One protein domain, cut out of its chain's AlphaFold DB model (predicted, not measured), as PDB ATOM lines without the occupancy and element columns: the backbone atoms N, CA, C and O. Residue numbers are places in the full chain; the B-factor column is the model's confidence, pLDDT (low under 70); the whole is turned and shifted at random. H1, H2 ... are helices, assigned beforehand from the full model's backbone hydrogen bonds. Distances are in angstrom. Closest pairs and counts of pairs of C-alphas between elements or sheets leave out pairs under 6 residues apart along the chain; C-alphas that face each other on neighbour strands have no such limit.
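AT A GLANCE: This is residues 65 to 105 of the 105 residues of an uncharacterized protein of Candidatus Entotheonella factor (UniProt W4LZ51). What shape is it? Two short helices, H1 and H2, fold into a hairpin, and a long loop, residues 86 to 97, leads to H3, whose last residues come back to the hairpin. What is it made of? The printed part has 41 residues with three named helices, H1, H2, H3 in chain order, and no named strand: all helix. How large? It is compact, with a radius of gyration of the C-alphas of 9.8 A and spans of 27 by 19 by 13 A.

HOW THE PARTS SIT: How do the first two helices stand? H1, residues 65 to 72, and H2, residues 77 to 85, touch as a hairpin, closest at the C-alphas of Gln 70 and Leu 77, 7.2 A. They run opposite ways at a shallow tilt of 33 degrees, only just short of steep. And the third? H3, residues 98 to 104, only just touches H2, with 3 pairs of C-alphas within 8 A, closest Arg 81 and Leu 104 at 6.7 A. H3 is close but not clearly touching H1. Every O i to N i+4 pair in H1, H2 and H3 is within hydrogen-bond range.

IN THESE COORDINATES: Where does H1 begin? C-alpha 65 is at (28.105, -32.285, -47.291). Where does H3 end? C-alpha 104 is at (31.038, -27.005, -39.325). How long is H2? It measures 12.3 A.

THE WHOLE: Is anything missing? The printed part has no cut. Is confidence low? No printed residue is under 70.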
ATOM      1  N   THR A  65      27.456 -33.386 -46.554       96.56
ATOM      2  CA  THR A  65      28.105 -32.285 -47.291       96.56
ATOM      3  C   THR A  65      29.566 -32.120 -46.879       96.56
ATOM      4  O   THR A  65      30.431 -32.089 -47.750       96.56
ATOM      5  N   ARG A  66      29.864 -32.081 -45.569       95.75
ATOM      6  CA  ARG A  66      31.252 -32.009 -45.081       95.75
ATOM      7  C   ARG A  66      32.076 -33.216 -45.518       95.75
ATOM      8  O   ARG A  66      33.163 -33.012 -46.032       95.75
ATOM      9  N   GLU A  67      31.559 -34.432 -45.334       96.12
ATOM     10  CA  GLU A  67      32.244 -35.675 -45.730       96.12
ATOM     11  C   GLU A  67      32.665 -35.608 -47.203       96.12
ATOM     12  O   GLU A  67      33.831 -35.785 -47.527       96.12
ATOM     13  N   ILE A  68      31.746 -35.247 -48.103       97.50
ATOM     14  CA  ILE A  68      32.047 -35.178 -49.535       97.50
ATOM     15  C   ILE A  68      33.031 -34.042 -49.852       97.50
ATOM     16  O   ILE A  68      34.005 -34.266 -50.566       97.50
ATOM     17  N   LEU A  69      32.806 -32.828 -49.346       97.75
ATOM     18  CA  LEU A  69      33.679 -31.691 -49.665       97.75
ATOM     19  C   LEU A  69      35.093 -31.880 -49.104       97.75
ATOM     20  O   LEU A  69      36.071 -31.549 -49.767       97.75
ATOM     21  N   GLN A  70      35.206 -32.433 -47.901       96.88
ATOM     22  CA  GLN A  70      36.480 -32.586 -47.218       96.88
ATOM     23  C   GLN A  70      37.219 -33.857 -47.649       96.88
ATOM     24  O   GLN A  70      38.413 -33.799 -47.920       96.88
ATOM     25  N   GLU A  71      36.545 -35.008 -47.703       96.88
ATOM     26  CA  GLU A  71      37.213 -36.297 -47.939       96.88
ATOM     27  C   GLU A  71      37.324 -36.640 -49.423       96.88
ATOM     28  O   GLU A  71      38.325 -37.216 -49.841       96.88
ATOM     29  N   LEU A  72      36.315 -36.294 -50.232       97.69
ATOM     30  CA  LEU A  72      36.325 -36.604 -51.665       97.69
ATOM     31  C   LEU A  72      36.912 -35.467 -52.505       97.69
ATOM     32  O   LEU A  72      37.554 -35.736 -53.518       97.69
ATOM     33  N   LEU A  73      36.657 -34.215 -52.120       97.56
ATOM     34  CA  LEU A  73      37.112 -33.031 -52.858       97.56
ATOM     35  C   LEU A  73      38.311 -32.330 -52.211       97.56
ATOM     36  O   LEU A  73      38.794 -31.349 -52.769       97.56
ATOM     37  N   GLU A  74      38.795 -32.839 -51.074       97.88
ATOM     38  CA  GLU A  74      39.998 -32.358 -50.380       97.88
ATOM     39  C   GLU A  74      39.957 -30.861 -50.010       97.88
ATOM     40  O   GLU A  74      40.996 -30.211 -49.883       97.88
ATOM     41  N   MET A  75      38.759 -30.296 -49.810       98.12
ATOM     42  CA  MET A  75      38.594 -28.900 -49.401       98.12
ATOM     43  C   MET A  75      38.952 -28.704 -47.927       98.12
ATOM     44  O   MET A  75      38.628 -29.529 -47.065       98.12
ATOM     45  N   SER A  76      39.567 -27.566 -47.613       97.75
ATOM     46  CA  SER A  76      39.823 -27.176 -46.229       97.75
ATOM     47  C   SER A  76      38.530 -26.791 -45.503       97.75
ATOM     48  O   SER A  76      37.551 -26.343 -46.103       97.75
ATOM     49  N   LEU A  77      38.531 -26.920 -44.172       96.38
ATOM     50  CA  LEU A  77      37.381 -26.536 -43.349       96.38
ATOM     51  C   LEU A  77      37.033 -25.044 -43.496       96.38
ATOM     52  O   LEU A  77      35.859 -24.686 -43.438       96.38
ATOM     53  N   ASP A  78      38.030 -24.190 -43.728       97.44
ATOM     54  CA  ASP A  78      37.825 -22.753 -43.919       97.44
ATOM     55  C   ASP A  78      37.136 -22.447 -45.258       97.44
ATOM     56  O   ASP A  78      36.212 -21.635 -45.294       97.44
ATOM     57  N   GLU A  79      37.493 -23.146 -46.342       97.75
ATOM     58  CA  GLU A  79      36.782 -23.038 -47.628       97.75
ATOM     59  C   GLU A  79      35.337 -23.530 -47.519       97.75
ATOM     60  O   GLU A  79      34.418 -22.908 -48.057       97.75
ATOM     61  N   ILE A  80      35.117 -24.630 -46.793       97.38
ATOM     62  CA  ILE A  80      33.771 -25.153 -46.551       97.38
ATOM     63  C   ILE A  80      32.946 -24.115 -45.781       97.38
ATOM     64  O   ILE A  80      31.838 -23.790 -46.203       97.38
ATOM     65  N   ARG A  81      33.484 -23.546 -44.694       96.38
ATOM     66  CA  ARG A  81      32.810 -22.497 -43.909       96.38
ATOM     67  C   ARG A  81      32.457 -21.283 -44.761       96.38
ATOM     68  O   ARG A  81      31.304 -20.860 -44.725       96.38
ATOM     69  N   ALA A  82      33.389 -20.798 -45.580       96.94
ATOM     70  CA  ALA A  82      33.146 -19.672 -46.479       96.94
ATOM     71  C   ALA A  82      31.967 -19.939 -47.434       96.94
ATOM     72  O   ALA A  82      31.091 -19.088 -47.575       96.94
ATOM     73  N   GLY A  83      31.871 -21.146 -48.004       96.69
ATOM     74  CA  GLY A  83      30.742 -21.528 -48.863       96.69
ATOM     75  C   GLY A  83      29.399 -21.674 -48.126       96.69
ATOM     76  O   GLY A  83      28.332 -21.597 -48.734       96.69
ATOM     77  N   TYR A  84      29.412 -21.890 -46.807       96.06
ATOM     78  CA  TYR A  84      28.203 -21.813 -45.978       96.06
ATOM     79  C   TYR A  84      27.848 -20.372 -45.578       96.06
ATOM     80  O   TYR A  84      26.680 -20.103 -45.296       96.06
ATOM     81  N   GLU A  85      28.821 -19.462 -45.515       94.88
ATOM     82  CA  GLU A  85      28.619 -18.039 -45.208       94.88
ATOM     83  C   GLU A  85      28.104 -17.252 -46.420       94.88
ATOM     84  O   GLU A  85      27.196 -16.432 -46.277       94.88
ATOM     85  N   ASP A  86      28.640 -17.521 -47.614       96.06
ATOM     86  CA  ASP A  86      28.249 -16.839 -48.856       96.06
ATOM     87  C   ASP A  86      26.959 -17.392 -49.491       96.06
ATOM     88  O   ASP A  86      26.392 -16.793 -50.409       96.06
ATOM     89  N   GLY A  87      26.460 -18.511 -48.964       95.94
ATOM     90  CA  GLY A  87      25.221 -19.147 -49.389       95.94
ATOM     91  C   GLY A  87      25.368 -20.218 -50.473       95.94
ATOM     92  O   GLY A  87      24.354 -20.766 -50.907       95.94
ATOM     93  N   THR A  88      26.591 -20.541 -50.904       96.56
ATOM     94  CA  THR A  88      26.880 -21.541 -51.946       96.56
ATOM     95  C   THR A  88      26.423 -22.947 -51.551       96.56
ATOM     96  O   THR A  88      25.798 -23.643 -52.354       96.56
ATOM     97  N   PHE A  89      26.704 -23.380 -50.318       95.94
ATOM     98  CA  PHE A  89      26.348 -24.721 -49.826       95.94
ATOM     99  C   PHE A  89      25.038 -24.763 -49.040       95.94
ATOM    100  O   PHE A  89      24.461 -25.837 -48.853       95.94
ATOM    101  N   TRP A  90      24.556 -23.609 -48.579       95.75
ATOM    102  CA  TRP A  90      23.333 -23.520 -47.796       95.75
ATOM    103  C   TRP A  90      22.672 -22.148 -47.936       95.75
ATOM    104  O   TRP A  90      23.328 -21.147 -47.664       95.75
ATOM    105  N   PRO A  91      21.378 -22.057 -48.286       95.06
ATOM    106  CA  PRO A  91      20.711 -20.767 -48.422       95.06
ATOM    107  C   PRO A  91      20.756 -19.951 -47.115       95.06
ATOM    108  O   PRO A  91      20.290 -20.453 -46.089       95.06
ATOM    109  N   PRO A  92      21.199 -18.677 -47.131       92.31
ATOM    110  CA  PRO A  92      21.287 -17.850 -45.919       92.31
ATOM    111  C   PRO A  92      19.938 -17.605 -45.227       92.31
ATOM    112  O   PRO A  92      19.887 -17.242 -44.056       92.31
ATOM    113  N   SER A  93      18.829 -17.792 -45.950       94.19
ATOM    114  CA  SER A  93      17.466 -17.638 -45.438       94.19
ATOM    115  C   SER A  93      16.950 -18.847 -44.652       94.19
ATOM    116  O   SER A  93      15.914 -18.740 -43.997       94.19
ATOM    117  N   ILE A  94      17.631 -19.994 -44.719       93.19
ATOM    118  CA  ILE A  94      17.221 -21.225 -44.042       93.19
ATOM    119  C   ILE A  94      18.134 -21.424 -42.826       93.19
ATOM    120  O   ILE A  94      19.344 -21.554 -43.004       93.19
ATOM    121  N   PRO A  95      17.602 -21.498 -41.593       93.44
ATOM    122  CA  PRO A  95      18.412 -21.831 -40.425       93.44
ATOM    123  C   PRO A  95      19.096 -23.190 -40.601       93.44
ATOM    124  O   PRO A  95      18.472 -24.153 -41.053       93.44
ATOM    125  N   LYS A  96      20.375 -23.278 -40.234       94.00
ATOM    126  CA  LYS A  96      21.098 -24.551 -40.231       94.00
ATOM    127  C   LYS A  96      20.557 -25.435 -39.111       94.00
ATOM    128  O   LYS A  96      20.241 -24.971 -38.016       94.00
ATOM    129  N   TYR A  97      20.440 -26.726 -39.395       94.44
ATOM    130  CA  TYR A  97      20.076 -27.706 -38.378       94.44
ATOM    131  C   TYR A  97      21.264 -27.977 -37.439       94.44
ATOM    132  O   TYR A  97      22.407 -27.845 -37.881       94.44
ATOM    133  N   PRO A  98      21.036 -28.431 -36.191       95.00
ATOM    134  CA  PRO A  98      22.116 -28.675 -35.230       95.00
ATOM    135  C   PRO A  98      23.241 -29.572 -35.763       95.00
ATOM    136  O   PRO A  98      24.407 -29.226 -35.634       95.00
ATOM    137  N   TYR A  99      22.902 -30.655 -36.471       94.31
ATOM    138  CA  TYR A  99      23.894 -31.560 -37.067       94.31
ATOM    139  C   TYR A  99      24.721 -30.915 -38.193       94.31
ATOM    140  O   TYR A  99      25.828 -31.362 -38.475       94.31
ATOM    141  N   VAL A 100      24.196 -29.878 -38.856       95.44
ATOM    142  CA  VAL A 100      24.950 -29.109 -39.858       95.44
ATOM    143  C   VAL A 100      25.932 -28.178 -39.155       95.44
ATOM    144  O   VAL A 100      27.075 -28.084 -39.580       95.44
ATOM    145  N   GLU A 101      25.516 -27.530 -38.067       94.69
ATOM    146  CA  GLU A 101      26.402 -26.667 -37.275       94.69
ATOM    147  C   GLU A 101      27.523 -27.474 -36.610       94.69
ATOM    148  O   GLU A 101      28.681 -27.073 -36.666       94.69
ATOM    149  N   GLU A 102      27.207 -28.644 -36.051       94.62
ATOM    150  CA  GLU A 102      28.199 -29.593 -35.524       94.62
ATOM    151  C   GLU A 102      29.180 -30.040 -36.611       94.62
ATOM    152  O   GLU A 102      30.383 -30.116 -36.371       94.62
ATOM    153  N   ALA A 103      28.693 -30.271 -37.834       92.19
ATOM    154  CA  ALA A 103      29.561 -30.583 -38.958       92.19
ATOM    155  C   ALA A 103      30.464 -29.404 -39.356       92.19
ATOM    156  O   ALA A 103      31.476 -29.645 -39.993       92.19
ATOM    157  N   LEU A 104      30.176 -28.152 -38.998       92.00
ATOM    158  CA  LEU A 104      31.038 -27.005 -39.325       92.00
ATOM    159  C   LEU A 104      32.044 -26.644 -38.223       92.00
ATOM    160  O   LEU A 104      32.891 -25.768 -38.437       92.00
ATOM    161  N   GLN A 105      31.973 -27.309 -37.067       86.56
ATOM    162  CA  GLN A 105      32.960 -27.203 -35.989       86.56
ATOM    163  C   GLN A 105      34.239 -27.971 -36.348       86.56
ATOM    164  O   GLN A 105      35.309 -27.339 -36.190       86.56
TER     165      GLN A 105